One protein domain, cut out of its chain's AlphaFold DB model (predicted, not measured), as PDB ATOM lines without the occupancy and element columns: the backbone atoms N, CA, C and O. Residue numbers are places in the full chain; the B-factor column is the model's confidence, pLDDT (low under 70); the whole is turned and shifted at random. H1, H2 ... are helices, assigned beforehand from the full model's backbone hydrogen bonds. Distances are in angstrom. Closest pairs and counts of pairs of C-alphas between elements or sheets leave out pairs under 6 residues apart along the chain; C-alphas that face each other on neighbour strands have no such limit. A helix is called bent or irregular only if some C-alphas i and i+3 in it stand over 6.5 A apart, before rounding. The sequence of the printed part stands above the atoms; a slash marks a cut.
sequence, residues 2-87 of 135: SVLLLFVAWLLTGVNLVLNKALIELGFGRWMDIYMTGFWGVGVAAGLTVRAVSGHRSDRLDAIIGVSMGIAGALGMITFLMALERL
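This is residues 2 to 87 of the 135 residues of the protein "EamA domain-containing protein" of Armatimonadetes bacterium (UniProt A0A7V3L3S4). Two long helices, H2 and H3, fold back as a loose hairpin, and H1 meets its open end at a corner, residues 3 to 19 sticking out as an arm. The 86 printed residues, with named helices H1, H2, H3 in that order and no named strand, are all helix in class. The whole is loose, radius of gyration of the C-alphas 15.8 A, spanning 44 by 31 by 18 A.

Start at H2, residues 28 to 54, irregular with C-alphas 30 and 33 7.3 A apart. Its residues 29 to 40 alone only just touch H3, residues 60 to 86, with 3 pairs of C-alphas within 8 A, closest Trp 40 and Ala 74 at 7.7 A. This hairpin runs opposite ways at a shallow tilt of 21 degrees. H1, residues 3 to 25, only just touches H3, 3 pairs, with residues 21 to 24 alone, at a steep tilt of 49 degrees; the closest C-alphas, Ile 24 and Glu 85, are 6.9 A apart. Every O i to N i+4 pair is within hydrogen-bond range in H1 and H3, 19 of 23 in H2.

Find C-alpha 28 at (27.165, 45.748, 43.778); H2 runs 37.9 A from there. H3 runs 39.2 A to C-alpha 86 at (16.061, 36.505, 45.945), and H1 33.6 A.

The printed part has no cut, and both links are tight. Look for pLDDT under 70 at residues 29 to 30, 32 and 55 to 58.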
ATOM      1  N   SER A   2      45.936  15.763  33.511       83.50
ATOM      2  CA  SER A   2      46.634  15.617  34.799       83.50
ATOM      3  C   SER A   2      45.723  15.993  35.974       83.50
ATOM      4  O   SER A   2      45.075  17.033  35.912       83.50
ATOM      5  N   VAL A   3      45.706  15.205  37.058       90.62
ATOM      6  CA  VAL A   3      44.908  15.461  38.287       90.62
ATOM      7  C   VAL A   3      45.096  16.891  38.819       90.62
ATOM      8  O   VAL A   3      44.150  17.516  39.289       90.62
ATOM      9  N   LEU A   4      46.298  17.445  38.649       90.12
ATOM     10  CA  LEU A   4      46.631  18.826  38.987       90.12
ATOM     11  C   LEU A   4      45.714  19.861  38.310       90.12
ATOM     12  O   LEU A   4      45.288  20.809  38.958       90.12
ATOM     13  N   LEU A   5      45.374  19.677  37.030       88.00
ATOM     14  CA  LEU A   5      44.516  20.616  36.297       88.00
ATOM     15  C   LEU A   5      43.089  20.615  36.844       88.00
ATOM     16  O   LEU A   5      42.480  21.675  36.957       88.00
ATOM     17  N   LEU A   6      42.572  19.442  37.222       87.12
ATOM     18  CA  LEU A   6      41.253  19.331  37.849       87.12
ATOM     19  C   LEU A   6      41.232  20.031  39.208       87.12
ATOM     20  O   LEU A   6      40.279  20.742  39.514       87.12
ATOM     21  N   PHE A   7      42.299  19.877  39.994       88.94
ATOM     22  CA  PHE A   7      42.416  20.532  41.293       88.94
ATOM     23  C   PHE A   7      42.482  22.060  41.169       88.94
ATOM     24  O   PHE A   7      41.761  22.774  41.867       88.94
ATOM     25  N   VAL A   8      43.287  22.569  40.231       89.94
ATOM     26  CA  VAL A   8      43.368  24.008  39.943       89.94
ATOM     27  C   VAL A   8      42.021  24.543  39.453       89.94
ATOM     28  O   VAL A   8      41.561  25.570  39.947       89.94
ATOM     29  N   ALA A   9      41.346  23.838  38.540       86.25
ATOM     30  CA  ALA A   9      40.027  24.237  38.051       86.25
ATOM     31  C   ALA A   9      38.985  24.283  39.179       86.25
ATOM     32  O   ALA A   9      38.204  25.233  39.260       86.25
ATOM     33  N   TRP A  10      38.999  23.292  40.073       88.44
ATOM     34  CA  TRP A  10      38.115  23.254  41.235       88.44
ATOM     35  C   TRP A  10      38.351  24.448  42.171       88.44
ATOM     36  O   TRP A  10      37.394  25.138  42.523       88.44
ATOM     37  N   LEU A  11      39.613  24.759  42.493       92.06
ATOM     38  CA  LEU A  11      39.971  25.917  43.321       92.06
ATOM     39  C   LEU A  11      39.520  27.239  42.694       92.06
ATOM     40  O   LEU A  11      38.863  28.043  43.355       92.06
ATOM     41  N   LEU A  12      39.832  27.455  41.414       88.31
ATOM     42  CA  LEU A  12      39.456  28.679  40.704       88.31
ATOM     43  C   LEU A  12      37.934  28.842  40.623       88.31
ATOM     44  O   LEU A  12      37.421  29.948  40.802       88.31
ATOM     45  N   THR A  13      37.206  27.743  40.416       86.00
ATOM     46  CA  THR A  13      35.736  27.749  40.411       86.00
ATOM     47  C   THR A  13      35.182  28.094  41.793       86.00
ATOM     48  O   THR A  13      34.273  28.914  41.899       86.00
ATOM     49  N   GLY A  14      35.752  27.528  42.862       85.81
ATOM     50  CA  GLY A  14      35.371  27.849  44.238       85.81
ATOM     51  C   GLY A  14      35.571  29.329  44.566       85.81
ATOM     52  O   GLY A  14      34.643  29.987  45.037       85.81
ATOM     53  N   VAL A  15      36.744  29.880  44.235       88.00
ATOM     54  CA  VAL A  15      37.041  31.312  44.404       88.00
ATOM     55  C   VAL A  15      36.052  32.169  43.610       88.00
ATOM     56  O   VAL A  15      35.496  33.120  44.156       88.00
ATOM     57  N   ASN A  16      35.765  31.807  42.355       85.06
ATOM     58  CA  ASN A  16      34.788  32.520  41.535       85.06
ATOM     59  C   ASN A  16      33.395  32.556  42.191       85.06
ATOM     60  O   ASN A  16      32.774  33.616  42.245       85.06
ATOM     61  N   LEU A  17      32.903  31.438  42.732       82.75
ATOM     62  CA  LEU A  17      31.584  31.374  43.378       82.75
ATOM     63  C   LEU A  17      31.499  32.260  44.628       82.75
ATOM     64  O   LEU A  17      30.508  32.971  44.805       82.75
ATOM     65  N   VAL A  18      32.543  32.250  45.461       84.81
ATOM     66  CA  VAL A  18      32.612  33.091  46.666       84.81
ATOM     67  C   VAL A  18      32.641  34.571  46.293       84.81
ATOM     68  O   VAL A  18      31.900  35.359  46.880       84.81
ATOM     69  N   LEU A  19      33.426  34.946  45.278       83.38
ATOM     70  CA  LEU A  19      33.485  36.324  44.786       83.38
ATOM     71  C   LEU A  19      32.131  36.801  44.243       83.38
ATOM     72  O   LEU A  19      31.710  37.905  44.574       83.38
ATOM     73  N   ASN A  20      31.414  35.966  43.478       80.94
ATOM     74  CA  ASN A  20      30.065  36.305  43.004       80.94
ATOM     75  C   ASN A  20      29.100  36.564  44.173       80.94
ATOM     76  O   ASN A  20      28.339  37.529  44.137       80.94
ATOM     77  N   LYS A  21      29.144  35.731  45.223       80.69
ATOM     78  CA  LYS A  21      28.305  35.920  46.416       80.69
ATOM     79  C   LYS A  21      28.642  37.220  47.147       80.69
ATOM     80  O   LYS A  21      27.743  37.988  47.475       80.69
ATOM     81  N   ALA A  22      29.934  37.468  47.366       82.56
ATOM     82  CA  ALA A  22      30.419  38.660  48.051       82.56
ATOM     83  C   ALA A  22      30.031  39.945  47.302       82.56
ATOM     84  O   ALA A  22      29.624  40.917  47.928       82.56
ATOM     85  N   LEU A  23      30.096  39.943  45.965       78.38
ATOM     86  CA  LEU A  23      29.675  41.081  45.143       78.38
ATOM     87  C   LEU A  23      28.194  41.436  45.343       78.38
ATOM     88  O   LEU A  23      27.858  42.618  45.438       78.38
ATOM     89  N   ILE A  24      27.321  40.430  45.442       75.81
ATOM     90  CA  ILE A  24      25.889  40.645  45.687       75.81
ATOM     91  C   ILE A  24      25.649  41.167  47.111       75.81
ATOM     92  O   ILE A  24      24.938  42.157  47.278       75.81
ATOM     93  N   GLU A  25      26.288  40.579  48.129       79.38
ATOM     94  CA  GLU A  25      26.152  41.022  49.531       79.38
ATOM     95  C   GLU A  25      26.679  42.449  49.768       79.38
ATOM     96  O   GLU A  25      26.118  43.190  50.571       79.38
ATOM     97  N   LEU A  26      27.712  42.870  49.032       81.56
ATOM     98  CA  LEU A  26      28.277  44.224  49.100       81.56
ATOM     99  C   LEU A  26      27.423  45.291  48.382       81.56
ATOM    100  O   LEU A  26      27.830  46.449  48.304       81.56
ATOM    101  N   GLY A  27      26.252  44.928  47.845       72.25
ATOM    102  CA  GLY A  27      25.341  45.863  47.177       72.25
ATOM    103  C   GLY A  27      25.761  46.245  45.752       72.25
ATOM    104  O   GLY A  27      25.160  47.134  45.146       72.25
ATOM    105  N   PHE A  28      26.750  45.553  45.172       70.38
ATOM    106  CA  PHE A  28      27.165  45.748  43.778       70.38
ATOM    107  C   PHE A  28      26.253  45.036  42.766       70.38
ATOM    108  O   PHE A  28      26.590  45.001  41.584       70.38
ATOM    109  N   GLY A  29      25.070  44.547  43.165       65.25
ATOM    110  CA  GLY A  29      24.079  43.965  42.243       65.25
ATOM    111  C   GLY A  29      23.718  44.891  41.069       65.25
ATOM    112  O   GLY A  29      23.487  44.437  39.956       65.25
ATOM    113  N   ARG A  30      23.810  46.220  41.245       67.00
ATOM    114  CA  ARG A  30      23.609  47.192  40.148       67.00
ATOM    115  C   ARG A  30      24.733  47.209  39.098       67.00
ATOM    116  O   ARG A  30      24.529  47.701  37.998       67.00
ATOM    117  N   TRP A  31      25.921  46.704  39.429       70.25
ATOM    118  CA  TRP A  31      27.078  46.604  38.523       70.25
ATOM    119  C   TRP A  31      27.189  45.226  37.865       70.25
ATOM    120  O   TRP A  31      28.160  44.950  37.157       70.25
ATOM    121  N   MET A  32      26.189  44.370  38.079       69.38
ATOM    122  CA  MET A  32      26.143  43.016  37.551       69.38
ATOM    123  C   MET A  32      26.275  42.998  36.029       69.38
ATOM    124  O   MET A  32      27.067  42.222  35.506       69.38
ATOM    125  N   ASP A  33      25.633  43.934  35.331       70.81
ATOM    126  CA  ASP A  33      25.727  44.067  33.873       70.81
ATOM    127  C   ASP A  33      27.173  44.274  33.391       70.81
ATOM    128  O   ASP A  33      27.626  43.641  32.432       70.81
ATOM    129  N   ILE A  34      27.938  45.115  34.092       75.50
ATOM    130  CA  ILE A  34      29.342  45.412  33.765       75.50
ATOM    131  C   ILE A  34      30.230  44.210  34.086       75.50
ATOM    132  O   ILE A  34      31.109  43.862  33.296       75.50
ATOM    133  N   TYR A  35      29.968  43.530  35.203       75.62
ATOM    134  CA  TYR A  35      30.667  42.301  35.561       75.62
ATOM    135  C   TYR A  35      30.423  41.178  34.542       75.62
ATOM    136  O   TYR A  35      31.378  40.552  34.083       75.62
ATOM    137  N   MET A  36      29.172  40.955  34.125       73.38
ATOM    138  CA  MET A  36      28.835  39.950  33.115       73.38
ATOM    139  C   MET A  36      29.467  40.285  31.763       73.38
ATOM    140  O   MET A  36      30.004  39.395  31.102       73.38
ATOM    141  N   THR A  37      29.476  41.565  31.386       76.25
ATOM    142  CA  THR A  37      30.137  42.032  30.161       76.25
ATOM    143  C   THR A  37      31.644  41.774  30.208       76.25
ATOM    144  O   THR A  37      32.206  41.273  29.237       76.25
ATOM    145  N   GLY A  38      32.299  42.040  31.342       79.62
ATOM    146  CA  GLY A  38      33.718  41.735  31.532       79.62
ATOM    147  C   GLY A  38      34.008  40.232  31.492       79.62
ATOM    148  O   GLY A  38      34.897  39.792  30.765       79.62
ATOM    149  N   PHE A  39      33.223  39.434  32.216       77.06
ATOM    150  CA  PHE A  39      33.402  37.984  32.316       77.06
ATOM    151  C   PHE A  39      33.258  37.286  30.955       77.06
ATOM    152  O   PHE A  39      34.148  36.545  30.532       77.06
ATOM    153  N   TRP A  40      32.172  37.565  30.231       79.62
ATOM    154  CA  TRP A  40      31.941  36.991  28.902       79.62
ATOM    155  C   TRP A  40      32.836  37.626  27.829       79.62
ATOM    156  O   TRP A  40      33.268  36.937  26.902       79.62
ATOM    157  N   GLY A  41      33.193  38.904  27.986       82.50
ATOM    158  CA  GLY A  41      34.112  39.620  27.100       82.50
ATOM    159  C   GLY A  41      35.519  39.018  27.072       82.50
ATOM    160  O   GLY A  41      36.112  38.914  26.000       82.50
ATOM    161  N   VAL A  42      36.027  38.533  28.212       82.38
ATOM    162  CA  VAL A  42      37.310  37.803  28.268       82.38
ATOM    163  C   VAL A  42      37.247  36.514  27.444       82.38
ATOM    164  O   VAL A  42      38.193  36.212  26.717       82.38
ATOM    165  N   GLY A  43      36.126  35.786  27.492       82.12
ATOM    166  CA  GLY A  43      35.913  34.589  26.673       82.12
ATOM    167  C   GLY A  43      35.931  34.888  25.171       82.12
ATOM    168  O   GLY A  43      36.565  34.165  24.402       82.12
ATOM    169  N   VAL A  44      35.311  35.998  24.756       82.88
ATOM    170  CA  VAL A  44      35.349  36.468  23.361       82.88
ATOM    171  C   VAL A  44      36.769  36.852  22.948       82.88
ATOM    172  O   VAL A  44      37.237  36.418  21.896       82.88
ATOM    173  N   ALA A  45      37.479  37.618  23.780       83.88
ATOM    174  CA  ALA A  45      38.854  38.024  23.505       83.88
ATOM    175  C   ALA A  45      39.784  36.807  23.364       83.88
ATOM    176  O   ALA A  45      40.529  36.720  22.391       83.88
ATOM    177  N   ALA A  46      39.682  35.835  24.275       83.56
ATOM    178  CA  ALA A  46      40.429  34.582  24.203       83.56
ATOM    179  C   ALA A  46      40.070  33.756  22.953       83.56
ATOM    180  O   ALA A  46      40.948  33.195  22.301       83.56
ATOM    181  N   GLY A  47      38.792  33.712  22.566       80.50
ATOM    182  CA  GLY A  47      38.362  33.042  21.337       80.50
ATOM    183  C   GLY A  47      38.949  33.681  20.073       80.50
ATOM    184  O   GLY A  47      39.395  32.975  19.167       80.50
ATOM    185  N   LEU A  48      39.006  35.017  20.022       81.50
ATOM    186  CA  LEU A  48      39.598  35.759  18.905       81.50
ATOM    187  C   LEU A  48      41.116  35.566  18.820       81.50
ATOM    188  O   LEU A  48      41.637  35.388  17.717       81.50
ATOM    189  N   THR A  49      41.824  35.560  19.954       81.00
ATOM    190  CA  THR A  49      43.278  35.331  19.970       81.00
ATOM    191  C   THR A  49      43.623  33.908  19.551       81.00
ATOM    192  O   THR A  49      44.497  33.724  18.708       81.00
ATOM    193  N   VAL A  50      42.893  32.903  20.044       81.06
ATOM    194  CA  VAL A  50      43.073  31.508  19.613       81.06
ATOM    195  C   VAL A  50      42.786  31.366  18.121       81.06
ATOM    196  O   VAL A  50      43.579  30.768  17.401       81.06
ATOM    197  N   ARG A  51      41.717  31.984  17.607       76.81
ATOM    198  CA  ARG A  51      41.427  31.974  16.166       76.81
ATOM    199  C   ARG A  51      42.552  32.606  15.339       76.81
ATOM    200  O   ARG A  51      42.887  32.077  14.280       76.81
ATOM    201  N   ALA A  52      43.134  33.706  15.813       78.19
ATOM    202  CA  ALA A  52      44.243  34.383  15.144       78.19
ATOM    203  C   ALA A  52      45.543  33.556  15.156       78.19
ATOM    204  O   ALA A  52      46.287  33.587  14.180       78.19
ATOM    205  N   VAL A  53      45.801  32.799  16.229       81.62
ATOM    206  CA  VAL A  53      47.031  32.005  16.403       81.62
ATOM    207  C   VAL A  53      46.930  30.620  15.758       81.62
ATOM    208  O   VAL A  53      47.900  30.130  15.188       81.62
ATOM    209  N   SER A  54      45.770  29.970  15.834       73.38
ATOM    210  CA  SER A  54      45.607  28.575  15.416       73.38
ATOM    211  C   SER A  54      45.270  28.409  13.933       73.38
ATOM    212  O   SER A  54      45.308  27.282  13.447       73.38
ATOM    213  N   GLY A  55      44.897  29.474  13.211       64.44
ATOM    214  CA  GLY A  55      44.621  29.437  11.766       64.44
ATOM    215  C   GLY A  55      43.472  28.511  11.330       64.44
ATOM    216  O   GLY A  55      43.231  28.351  10.134       64.44
ATOM    217  N   HIS A  56      42.754  27.899  12.276       67.31
ATOM    218  CA  HIS A  56      41.648  26.994  11.993       67.31
ATOM    219  C   HIS A  56      40.488  27.794  11.395       67.31
ATOM    220  O   HIS A  56      40.009  28.773  11.976       67.31
ATOM    221  N   ARG A  57      40.024  27.380  10.212       64.12
ATOM    222  CA  ARG A  57      38.782  27.901   9.641       64.12
ATOM    223  C   ARG A  57      37.624  27.346  10.458       64.12
ATOM    224  O   ARG A  57      37.274  26.186  10.301       64.12
ATOM    225  N   SER A  58      37.054  28.188  11.314       65.62
ATOM    226  CA  SER A  58      35.769  27.900  11.947       65.62
ATOM    227  C   SER A  58      34.714  27.769  10.859       65.62
ATOM    228  O   SER A  58      34.544  28.693  10.053       65.62
ATOM    229  N   ASP A  59      34.019  26.639  10.841       80.25
ATOM    230  CA  ASP A  59      32.885  26.461   9.948       80.25
ATOM    231  C   ASP A  59      31.678  27.265  10.468       80.25
ATOM    232  O   ASP A  59      31.627  27.682  11.633       80.25
ATOM    233  N   ARG A  60      30.671  27.504   9.619       80.38
ATOM    234  CA  ARG A  60      29.444  28.209  10.048       80.38
ATOM    235  C   ARG A  60      28.744  27.476  11.195       80.38
ATOM    236  O   ARG A  60      28.135  28.124  12.042       80.38
ATOM    237  N   LEU A  61      28.862  26.148  11.238       83.31
ATOM    238  CA  LEU A  61      28.331  25.321  12.320       83.31
ATOM    239  C   LEU A  61      29.045  25.582  13.650       83.31
ATOM    240  O   LEU A  61      28.367  25.761  14.658       83.31
ATOM    241  N   ASP A  62      30.374  25.706  13.653       82.31
ATOM    242  CA  ASP A  62      31.140  26.013  14.869       82.31
ATOM    243  C   ASP A  62      30.737  27.367  15.452       82.31
ATOM    244  O   ASP A  62      30.608  27.522  16.666       82.31
ATOM    245  N   ALA A  63      30.493  28.349  14.579       81.44
ATOM    246  CA  ALA A  63      30.027  29.665  14.991       81.44
ATOM    247  C   ALA A  63      28.624  29.601  15.617       81.44
ATOM    248  O   ALA A  63      28.400  30.206  16.664       81.44
ATOM    249  N   ILE A  64      27.693  28.850  15.018       86.19
ATOM    250  CA  ILE A  64      26.337  28.676  15.564       86.19
ATOM    251  C   ILE A  64      26.390  27.962  16.919       86.19
ATOM    252  O   ILE A  64      25.765  28.422  17.874       86.19
ATOM    253  N   ILE A  65      27.171  26.883  17.028       85.06
ATOM    254  CA  ILE A  65      27.350  26.140  18.280       85.06
ATOM    255  C   ILE A  65      27.961  27.059  19.343       85.06
ATOM    256  O   ILE A  65      27.386  27.197  20.421       85.06
ATOM    257  N   GLY A  66      29.047  27.767  19.030       85.00
ATOM    258  CA  GLY A  66      29.699  28.695  19.958       85.00
ATOM    259  C   GLY A  66      28.773  29.812  20.446       85.00
ATOM    260  O   GLY A  66      28.698  30.066  21.648       85.00
ATOM    261  N   VAL A  67      28.010  30.437  19.541       84.62
ATOM    262  CA  VAL A  67      27.023  31.469  19.904       84.62
ATOM    263  C   VAL A  67      25.912  30.880  20.771       84.62
ATOM    264  O   VAL A  67      25.565  31.471  21.792       84.62
ATOM    265  N   SER A  68      25.386  29.702  20.421       86.62
ATOM    266  CA  SER A  68      24.343  29.039  21.211       86.62
ATOM    267  C   SER A  68      24.820  28.696  22.627       86.62
ATOM    268  O   SER A  68      24.098  28.955  23.591       86.62
ATOM    269  N   MET A  69      26.060  28.214  22.778       84.69
ATOM    270  CA  MET A  69      26.661  27.931  24.082       84.69
ATOM    271  C   MET A  69      26.905  29.211  24.886       84.69
ATOM    272  O   MET A  69      26.644  29.227  26.088       84.69
ATOM    273  N   GLY A  70      27.353  30.289  24.235       84.44
ATOM    274  CA  GLY A  70      27.529  31.596  24.869       84.44
ATOM    275  C   GLY A  70      26.212  32.170  25.395       84.44
ATOM    276  O   GLY A  70      26.138  32.577  26.551       84.44
ATOM    277  N   ILE A  71      25.149  32.132  24.584       86.31
ATOM    278  CA  ILE A  71      23.807  32.583  24.986       86.31
ATOM    279  C   ILE A  71      23.273  31.724  26.138       86.31
ATOM    280  O   ILE A  71      22.828  32.267  27.149       86.31
ATOM    281  N   ALA A  72      23.348  30.395  26.021       87.19
ATOM    282  CA  ALA A  72      22.884  29.482  27.066       87.19
ATOM    283  C   ALA A  72      23.640  29.696  28.386       87.19
ATOM    284  O   ALA A  72      23.029  29.750  29.454       87.19
ATOM    285  N   GLY A  73      24.960  29.879  28.316       86.88
ATOM    286  CA  GLY A  73      25.791  30.164  29.479       86.88
ATOM    287  C   GLY A  73      25.481  31.519  30.116       86.88
ATOM    288  O   GLY A  73      25.362  31.601  31.340       86.88
ATOM    289  N   ALA A  74      25.291  32.568  29.309       84.00
ATOM    290  CA  ALA A  74      24.934  33.897  29.799       84.00
ATOM    291  C   ALA A  74      23.574  33.883  30.506       84.00
ATOM    292  O   ALA A  74      23.474  34.340  31.643       84.00
ATOM    293  N   LEU A  75      22.556  33.270  29.892       86.81
ATOM    294  CA  LEU A  75      21.240  33.077  30.511       86.81
ATOM    295  C   LEU A  75      21.337  32.271  31.813       86.81
ATOM    296  O   LEU A  75      20.741  32.650  32.823       86.81
ATOM    297  N   GLY A  76      22.125  31.191  31.819       86.19
ATOM    298  CA  GLY A  76      22.363  30.379  33.013       86.19
ATOM    299  C   GLY A  76      23.017  31.168  34.151       86.19
ATOM    300  O   GLY A  76      22.692  30.963  35.319       86.19
ATOM    301  N   MET A  77      23.910  32.104  33.831       83.50
ATOM    302  CA  MET A  77      24.551  32.935  34.846       83.50
ATOM    303  C   MET A  77      23.662  34.095  35.313       83.50
ATOM    304  O   MET A  77      23.636  34.361  36.511       83.50
ATOM    305  N   ILE A  78      22.885  34.726  34.420       85.19
ATOM    306  CA  ILE A  78      21.906  35.770  34.783       85.19
ATOM    307  C   ILE A  78      20.871  35.187  35.749       85.19
ATOM    308  O   ILE A  78      20.634  35.738  36.820       85.19
ATOM    309  N   THR A  79      20.282  34.044  35.393       86.25
ATOM    310  CA  THR A  79      19.272  33.369  36.225       86.25
ATOM    311  C   THR A  79      19.836  32.930  37.573       86.25
ATOM    312  O   THR A  79      19.157  33.059  38.589       86.25
ATOM    313  N   PHE A  80      21.091  32.470  37.611       85.56
ATOM    314  CA  PHE A  80      21.774  32.140  38.860       85.56
ATOM    315  C   PHE A  80      21.976  33.361  39.765       85.56
ATOM    316  O   PHE A  80      21.695  33.289  40.959       85.56
ATOM    317  N   LEU A  81      22.429  34.481  39.204       82.94
ATOM    318  CA  LEU A  81      22.604  35.736  39.932       82.94
ATOM    319  C   LEU A  81      21.261  36.263  40.467       82.94
ATOM    320  O   LEU A  81      21.158  36.557  41.654       82.94
ATOM    321  N   MET A  82      20.206  36.264  39.644       82.69
ATOM    322  CA  MET A  82      18.844  36.623  40.073       82.69
ATOM    323  C   MET A  82      18.315  35.711  41.189       82.69
ATOM    324  O   MET A  82      17.616  36.171  42.092       82.69
ATOM    325  N   ALA A  83      18.629  34.412  41.140       85.44
ATOM    326  CA  ALA A  83      18.272  33.486  42.209       85.44
ATOM    327  C   ALA A  83      19.015  33.829  43.506       85.44
ATOM    328  O   ALA A  83      18.408  33.801  44.571       85.44
ATOM    329  N   LEU A  84      20.293  34.201  43.419       83.06
ATOM    330  CA  LEU A  84      21.114  34.554  44.578       83.06
ATOM    331  C   LEU A  84      20.706  35.890  45.226       83.06
ATOM    332  O   LEU A  84      20.912  36.065  46.422       83.06
ATOM    333  N   GLU A  85      20.091  36.804  44.470       81.25
ATOM    334  CA  GLU A  85      19.492  38.033  45.015       81.25
ATOM    335  C   GLU A  85      18.182  37.783  45.777       81.25
ATOM    336  O   GLU A  85      17.858  38.520  46.708       81.25
ATOM    337  N   ARG A  86      17.400  36.768  45.381       83.19
ATOM    338  CA  ARG A  86      16.061  36.505  45.945       83.19
ATOM    339  C   ARG A  86      16.033  35.400  46.992       83.19
ATOM    340  O   ARG A  86      15.101  35.351  47.791       83.19
ATOM    341  N   LEU A  87      17.001  34.489  46.961       84.25
ATOM    342  CA  LEU A  87      17.037  33.293  47.793       84.25
ATOM    343  C   LEU A  87      18.354  33.210  48.576       84.25
ATOM    344  O   LEU A  87      19.400  33.642  48.089       84.25
TER     345      LEU A  87